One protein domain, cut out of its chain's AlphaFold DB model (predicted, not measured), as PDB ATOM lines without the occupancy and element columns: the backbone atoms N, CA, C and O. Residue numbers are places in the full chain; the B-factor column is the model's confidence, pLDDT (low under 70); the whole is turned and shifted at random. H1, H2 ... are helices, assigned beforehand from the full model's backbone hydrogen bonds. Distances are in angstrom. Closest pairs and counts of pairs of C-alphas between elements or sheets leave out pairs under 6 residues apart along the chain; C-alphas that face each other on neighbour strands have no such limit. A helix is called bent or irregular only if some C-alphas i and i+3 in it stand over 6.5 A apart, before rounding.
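This is residues 11 to 43 and 54 to 77 of the 84 residues of the protein "Sulfotransferase domain-containing protein" of Okeania sp. SIO2F4 (UniProt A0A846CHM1). What would one see first in this model? It is an open, flat frame of two parts: H1 and H2 make a small corner, with residues 33 to 43 folding back along H2, and the long helix H3, bent into arms H3a and H3b, makes the other part, of which residues 55 to 75 stand free. What is it made of? The printed part has 57 residues with three named helices, in the order H1, H2, H3, and no named strand; the class is all helix. How spread out is it? It is extended, with a radius of gyration of the C-alphas of 16.2 A and spans of 45 by 28 by 11 A.

How do the first two helices meet? H1, residues 14 to 19, and H2, residues 21 to 32, touch only at the corner by their tight link of one residue, and H2 does so with residues 23 to 25 alone. Their closest C-alphas are those of Leu 17 and Thr 24, 5.4 A apart, and they run opposite ways at a steep tilt of 46 degrees. How does the last helix stand? H3, residues 55 to 76, was assigned as one helix by its hydrogen bonds but is bent: C-alphas 64 and 67 are 7.2 A apart, and its arms H3a, residues 55 to 64, and H3b, residues 67 to 76, stand at a steep tilt of 54 degrees. Both arms are apart from H1 and from H2. What do the backbones show? In H1, H2, H3a and H3b every O i to N i+4 pair is within hydrogen-bond range.

Where does the first helix begin? H1 runs from Ser 14, with its C-alpha at (275.342, 175.308, 244.796), to Ala 19, 8.7 A from first to last C-alpha. How long is the second? H2 runs from Pro 21 to Leu 32, 16.4 A from first to last C-alpha. Where do the arms of the bent helix lie? H3a begins at Glu 55, C-alpha at (297.328, 173.530, 237.925), and spans 14.0 A. H3b spans 14.3 A and ends at Leu 76, C-alpha at (272.303, 160.159, 244.441); residues 65 and 66 belong to neither arm.

How large is the whole? The two C-alphas farthest apart are those of Glu 35 and Ser 56, at 46.9 A, while those of Ile 11 and Asp 77, the first and last printed, are 11.4 A apart. Where is the cut? Residues 44 to 53 are not printed, in the link across the cut from H2 to H3, and the C-alphas of Pro 43 and Ser 54 are 29.7 A apart. How confident is the model? The mean pLDDT of the printed part is 95.5, and no printed residue is under 70.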
ATOM      1  N   ILE A  11     269.301 167.544 248.316       96.75
ATOM      2  CA  ILE A  11     270.690 167.886 247.995       96.75
ATOM      3  C   ILE A  11     270.654 168.924 246.883       96.75
ATOM      4  O   ILE A  11     270.406 168.588 245.726       96.75
ATOM      5  N   VAL A  12     270.909 170.179 247.241       96.69
ATOM      6  CA  VAL A  12     271.001 171.288 246.290       96.69
ATOM      7  C   VAL A  12     272.441 171.431 245.812       96.69
ATOM      8  O   VAL A  12     273.372 171.482 246.615       96.69
ATOM      9  N   LYS A  13     272.622 171.529 244.495       95.44
ATOM     10  CA  LYS A  13     273.905 171.872 243.888       95.44
ATOM     11  C   LYS A  13     274.081 173.389 243.945       95.44
ATOM     12  O   LYS A  13     273.253 174.130 243.420       95.44
ATOM     13  N   SER A  14     275.143 173.867 244.590       93.81
ATOM     14  CA  SER A  14     275.342 175.308 244.796       93.81
ATOM     15  C   SER A  14     275.491 176.081 243.484       93.81
ATOM     16  O   SER A  14     275.042 177.218 243.397       93.81
ATOM     17  N   GLU A  15     276.061 175.478 242.445       94.69
ATOM     18  CA  GLU A  15     276.154 176.098 241.122       94.69
ATOM     19  C   GLU A  15     274.773 176.350 240.499       94.69
ATOM     20  O   GLU A  15     274.594 177.380 239.855       94.69
ATOM     21  N   ASP A  16     273.786 175.480 240.749       95.12
ATOM     22  CA  ASP A  16     272.404 175.675 240.287       95.12
ATOM     23  C   ASP A  16     271.731 176.815 241.074       95.12
ATOM     24  O   ASP A  16     271.043 177.649 240.487       95.12
ATOM     25  N   LEU A  17     272.019 176.937 242.379       94.06
ATOM     26  CA  LEU A  17     271.586 178.083 243.190       94.06
ATOM     27  C   LEU A  17     272.167 179.401 242.661       94.06
ATOM     28  O   LEU A  17     271.488 180.421 242.661       94.06
ATOM     29  N   PHE A  18     273.421 179.405 242.213       92.38
ATOM     30  CA  PHE A  18     274.050 180.609 241.677       92.38
ATOM     31  C   PHE A  18     273.586 180.950 240.258       92.38
ATOM     32  O   PHE A  18     273.471 182.132 239.939       92.38
ATOM     33  N   ALA A  19     273.331 179.944 239.419       94.25
ATOM     34  CA  ALA A  19     272.901 180.132 238.035       94.25
ATOM     35  C   ALA A  19     271.397 180.424 237.917       94.25
ATOM     36  O   ALA A  19     270.987 181.271 237.126       94.25
ATOM     37  N   THR A  20     270.582 179.733 238.713       95.31
ATOM     38  CA  THR A  20     269.112 179.760 238.690       95.31
ATOM     39  C   THR A  20     268.546 179.808 240.118       95.31
ATOM     40  O   THR A  20     267.897 178.856 240.569       95.31
ATOM     41  N   PRO A  21     268.797 180.899 240.869       95.25
ATOM     42  CA  PRO A  21     268.429 180.992 242.281       95.25
ATOM     43  C   PRO A  21     266.927 180.871 242.520       95.25
ATOM     44  O   PRO A  21     266.523 180.190 243.451       95.25
ATOM     45  N   GLU A  22     266.104 181.477 241.662       95.19
ATOM     46  CA  GLU A  22     264.643 181.437 241.772       95.19
ATOM     47  C   GLU A  22     264.109 179.998 241.744       95.19
ATOM     48  O   GLU A  22     263.436 179.547 242.669       95.19
ATOM     49  N   THR A  23     264.488 179.243 240.710       95.69
ATOM     50  CA  THR A  23     264.107 177.836 240.541       95.69
ATOM     51  C   THR A  23     264.601 176.980 241.704       95.69
ATOM     52  O   THR A  23     263.843 176.182 242.247       95.69
ATOM     53  N   THR A  24     265.850 177.184 242.121       96.75
ATOM     54  CA  THR A  24     266.464 176.395 243.196       96.75
ATOM     55  C   THR A  24     265.818 176.675 244.554       96.75
ATOM     56  O   THR A  24     265.594 175.762 245.340       96.75
ATOM     57  N   VAL A  25     265.489 177.935 244.851       96.12
ATOM     58  CA  VAL A  25     264.809 178.311 246.100       96.12
ATOM     59  C   VAL A  25     263.368 177.794 246.120       96.12
ATOM     60  O   VAL A  25     262.901 177.354 247.170       96.12
ATOM     61  N   ASN A  26     262.685 177.759 244.974       95.75
ATOM     62  CA  ASN A  26     261.357 177.149 244.876       95.75
ATOM     63  C   ASN A  26     261.375 175.649 245.174       95.75
ATOM     64  O   ASN A  26     260.537 175.190 245.944       95.75
ATOM     65  N   GLU A  27     262.366 174.910 244.665       96.94
ATOM     66  CA  GLU A  27     262.565 173.494 245.015       96.94
ATOM     67  C   GLU A  27     262.728 173.311 246.536       96.94
ATOM     68  O   GLU A  27     262.170 172.385 247.127       96.94
ATOM     69  N   VAL A  28     263.439 174.230 247.199       97.44
ATOM     70  CA  VAL A  28     263.586 174.225 248.663       97.44
ATOM     71  C   VAL A  28     262.248 174.485 249.363       97.44
ATOM     72  O   VAL A  28     261.935 173.786 250.327       97.44
ATOM     73  N   PHE A  29     261.445 175.451 248.906       97.69
ATOM     74  CA  PHE A  29     260.121 175.709 249.489       97.69
ATOM     75  C   PHE A  29     259.177 174.515 249.337       97.69
ATOM     76  O   PHE A  29     258.543 174.113 250.315       97.69
ATOM     77  N   GLU A  30     259.138 173.912 248.148       97.38
ATOM     78  CA  GLU A  30     258.352 172.708 247.871       97.38
ATOM     79  C   GLU A  30     258.779 171.542 248.769       97.38
ATOM     80  O   GLU A  30     257.934 170.896 249.389       97.38
ATOM     81  N   PHE A  31     260.088 171.316 248.913       98.06
ATOM     82  CA  PHE A  31     260.628 170.279 249.793       98.06
ATOM     83  C   PHE A  31     260.267 170.496 251.269       98.06
ATOM     84  O   PHE A  31     259.972 169.537 251.983       98.06
ATOM     85  N   LEU A  32     260.276 171.748 251.735       97.75
ATOM     86  CA  LEU A  32     259.903 172.102 253.107       97.75
ATOM     87  C   LEU A  32     258.382 172.120 253.337       97.75
ATOM     88  O   LEU A  32     257.952 172.182 254.489       97.75
ATOM     89  N   GLY A  33     257.573 172.068 252.275       97.50
ATOM     90  CA  GLY A  33     256.114 172.142 252.358       97.50
ATOM     91  C   GLY A  33     255.597 173.515 252.799       97.50
ATOM     92  O   GLY A  33     254.588 173.590 253.501       97.50
ATOM     93  N   VAL A  34     256.298 174.590 252.429       97.25
ATOM     94  CA  VAL A  34     255.918 175.975 252.756       97.25
ATOM     95  C   VAL A  34     255.502 176.745 251.504       97.25
ATOM     96  O   VAL A  34     255.830 176.363 250.383       97.25
ATOM     97  N   GLU A  35     254.771 177.843 251.693       95.69
ATOM     98  CA  GLU A  35     254.381 178.711 250.582       95.69
ATOM     99  C   GLU A  35     255.612 179.308 249.887       95.69
ATOM    100  O   GLU A  35     256.532 179.816 250.532       95.69
ATOM    101  N   SER A  36     255.615 179.265 248.552       93.44
ATOM    102  CA  SER A  36     256.677 179.864 247.749       93.44
ATOM    103  C   SER A  36     256.634 181.388 247.835       93.44
ATOM    104  O   SER A  36     255.564 181.986 247.699       93.44
ATOM    105  N   TYR A  37     257.798 182.023 247.941       92.38
ATOM    106  CA  TYR A  37     257.920 183.478 247.910       92.38
ATOM    107  C   TYR A  37     259.036 183.924 246.967       92.38
ATOM    108  O   TYR A  37     260.199 183.582 247.175       92.38
ATOM    109  N   GLN A  38     258.690 184.724 245.954       92.25
ATOM    110  CA  GLN A  38     259.673 185.248 245.006       92.25
ATOM    111  C   GLN A  38     260.302 186.539 245.503       92.25
ATOM    112  O   GLN A  38     259.620 187.546 245.710       92.25
ATOM    113  N   LEU A  39     261.627 186.527 245.631       91.44
ATOM    114  CA  LEU A  39     262.384 187.749 245.854       91.44
ATOM    115  C   LEU A  39     262.493 188.548 244.548       91.44
ATOM    116  O   LEU A  39     262.699 187.957 243.490       91.44
ATOM    117  N   PRO A  40     262.461 189.892 244.606       92.88
ATOM    118  CA  PRO A  40     262.715 190.723 243.428       92.88
ATOM    119  C   PRO A  40     264.104 190.496 242.815       92.88
ATOM    120  O   PRO A  40     264.312 190.739 241.631       92.88
ATOM    121  N   GLN A  41     265.069 190.081 243.641       93.50
ATOM    122  CA  GLN A  41     266.440 189.790 243.241       93.50
ATOM    123  C   GLN A  41     267.104 188.819 244.223       93.50
ATOM    124  O   GLN A  41     266.804 188.830 245.418       93.50
ATOM    125  N   TYR A  42     268.079 188.061 243.722       92.62
ATOM    126  CA  TYR A  42     268.886 187.112 244.493       92.62
ATOM    127  C   TYR A  42     270.370 187.527 244.465       92.62
ATOM    128  O   TYR A  42     271.171 186.936 243.738       92.62
ATOM    129  N   PRO A  43     270.761 188.595 245.185       91.81
ATOM    130  CA  PRO A  43     272.119 189.111 245.122       91.81
ATOM    131  C   PRO A  43     273.099 188.162 245.812       91.81
ATOM    132  O   PRO A  43     272.911 187.765 246.961       91.81
ATOM    133  N   SER A  54     297.668 176.655 241.668       96.38
ATOM    134  CA  SER A  54     298.431 176.059 240.569       96.38
ATOM    135  C   SER A  54     297.680 174.884 239.937       96.38
ATOM    136  O   SER A  54     296.924 174.174 240.605       96.38
ATOM    137  N   GLU A  55     297.957 174.632 238.659       94.81
ATOM    138  CA  GLU A  55     297.328 173.530 237.925       94.81
ATOM    139  C   GLU A  55     297.684 172.159 238.514       94.81
ATOM    140  O   GLU A  55     296.845 171.273 238.595       94.81
ATOM    141  N   SER A  56     298.902 172.001 239.039       96.75
ATOM    142  CA  SER A  56     299.315 170.765 239.714       96.75
ATOM    143  C   SER A  56     298.484 170.461 240.964       96.75
ATOM    144  O   SER A  56     298.125 169.305 241.200       96.75
ATOM    145  N   ILE A  57     298.149 171.484 241.758       96.12
ATOM    146  CA  ILE A  57     297.292 171.326 242.939       96.12
ATOM    147  C   ILE A  57     295.862 171.016 242.499       96.12
ATOM    148  O   ILE A  57     295.248 170.111 243.062       96.12
ATOM    149  N   ARG A  58     295.353 171.708 241.470       94.12
ATOM    150  CA  ARG A  58     294.028 171.433 240.899       94.12
ATOM    151  C   ARG A  58     293.908 169.981 240.441       94.12
ATOM    152  O   ARG A  58     292.971 169.305 240.853       94.12
ATOM    153  N   GLN A  59     294.876 169.491 239.670       95.06
ATOM    154  CA  GLN A  59     294.902 168.109 239.195       95.06
ATOM    155  C   GLN A  59     294.948 167.117 240.364       95.06
ATOM    156  O   GLN A  59     294.163 166.176 240.402       95.06
ATOM    157  N   THR A  60     295.801 167.376 241.362       96.44
ATOM    158  CA  THR A  60     295.902 166.532 242.564       96.44
ATOM    159  C   THR A  60     294.566 166.442 243.301       96.44
ATOM    160  O   THR A  60     294.151 165.354 243.700       96.44
ATOM    161  N   MET A  61     293.866 167.568 243.466       95.44
ATOM    162  CA  MET A  61     292.543 167.592 244.092       95.44
ATOM    163  C   MET A  61     291.500 166.860 243.243       95.44
ATOM    164  O   MET A  61     290.743 166.057 243.786       95.44
ATOM    165  N   ASN A  62     291.486 167.084 241.926       95.12
ATOM    166  CA  ASN A  62     290.564 166.406 241.017       95.12
ATOM    167  C   ASN A  62     290.753 164.888 241.057       95.12
ATOM    168  O   ASN A  62     289.770 164.165 241.209       95.12
ATOM    169  N   ASP A  63     291.991 164.398 240.981       95.56
ATOM    170  CA  ASP A  63     292.282 162.963 241.019       95.56
ATOM    171  C   ASP A  63     291.946 162.345 242.378       95.56
ATOM    172  O   ASP A  63     291.372 161.256 242.431       95.56
ATOM    173  N   TYR A  64     292.234 163.055 243.473       96.75
ATOM    174  CA  TYR A  64     291.906 162.593 244.818       96.75
ATOM    175  C   TYR A  64     290.392 162.486 245.042       96.75
ATOM    176  O   TYR A  64     289.918 161.477 245.563       96.75
ATOM    177  N   PHE A  65     289.618 163.501 244.642       96.56
ATOM    178  CA  PHE A  65     288.171 163.528 244.876       96.56
ATOM    179  C   PHE A  65     287.358 162.741 243.845       96.56
ATOM    180  O   PHE A  65     286.213 162.390 244.131       96.56
ATOM    181  N   ARG A  66     287.930 162.412 242.679       95.62
ATOM    182  CA  ARG A  66     287.235 161.687 241.604       95.62
ATOM    183  C   ARG A  66     286.482 160.433 242.058       95.62
ATOM    184  O   ARG A  66     285.280 160.385 241.803       95.62
ATOM    185  N   PRO A  67     287.101 159.445 242.730       96.94
ATOM    186  CA  PRO A  67     286.379 158.234 243.122       96.94
ATOM    187  C   PRO A  67     285.240 158.518 244.112       96.94
ATOM    188  O   PRO A  67     284.183 157.900 244.022       96.94
ATOM    189  N   PHE A  68     285.411 159.480 245.020       97.25
ATOM    190  CA  PHE A  68     284.387 159.833 246.010       97.25
ATOM    191  C   PHE A  68     283.204 160.565 245.378       97.25
ATOM    192  O   PHE A  68     282.049 160.275 245.685       97.25
ATOM    193  N   ASN A  69     283.483 161.483 244.454       96.56
ATOM    194  CA  ASN A  69     282.448 162.186 243.712       96.56
ATOM    195  C   ASN A  69     281.680 161.216 242.796       96.56
ATOM    196  O   ASN A  69     280.464 161.332 242.696       96.56
ATOM    197  N   GLN A  70     282.339 160.222 242.185       96.12
ATOM    198  CA  GLN A  70     281.664 159.180 241.397       96.12
ATOM    199  C   GLN A  70     280.724 158.340 242.266       96.12
ATOM    200  O   GLN A  70     279.561 158.169 241.908       96.12
ATOM    201  N   GLN A  71     281.185 157.905 243.443       97.38
ATOM    202  CA  GLN A  71     280.345 157.193 244.411       97.38
ATOM    203  C   GLN A  71     279.142 158.032 244.857       97.38
ATOM    204  O   GLN A  71     278.038 157.509 244.973       97.38
ATOM    205  N   LEU A  72     279.332 159.336 245.083       96.38
ATOM    206  CA  LEU A  72     278.243 160.247 245.434       96.38
ATOM    207  C   LEU A  72     277.231 160.399 244.291       96.38
ATOM    208  O   LEU A  72     276.028 160.365 244.539       96.38
ATOM    209  N   GLU A  73     277.707 160.571 243.057       96.62
ATOM    210  CA  GLU A  73     276.853 160.683 241.869       96.62
ATOM    211  C   GLU A  73     275.996 159.432 241.664       96.62
ATOM    212  O   GLU A  73     274.798 159.549 241.412       96.62
ATOM    213  N   GLU A  74     276.593 158.245 241.800       97.00
ATOM    214  CA  GLU A  74     275.889 156.960 241.727       97.00
ATOM    215  C   GLU A  74     274.883 156.807 242.870       97.00
ATOM    216  O   GLU A  74     273.734 156.435 242.649       97.00
ATOM    217  N   TYR A  75     275.290 157.153 244.092       96.50
ATOM    218  CA  TYR A  75     274.439 157.065 245.275       96.50
ATOM    219  C   TYR A  75     273.220 157.999 245.210       96.50
ATOM    220  O   TYR A  75     272.151 157.676 245.734       96.50
ATOM    221  N   LEU A  76     273.371 159.171 244.588       95.56
ATOM    222  CA  LEU A  76     272.303 160.159 244.441       95.56
ATOM    223  C   LEU A  76     271.536 160.055 243.119       95.56
ATOM    224  O   LEU A  76     270.566 160.797 242.965       95.56
ATOM    225  N   ASP A  77     271.972 159.182 242.206       95.56
ATOM    226  CA  ASP A  77     271.514 159.108 240.812       95.56
ATOM    227  C   ASP A  77     271.484 160.491 240.133       95.56
ATOM    228  O   ASP A  77     270.509 160.918 239.513       95.56
TER     229      ASP A  77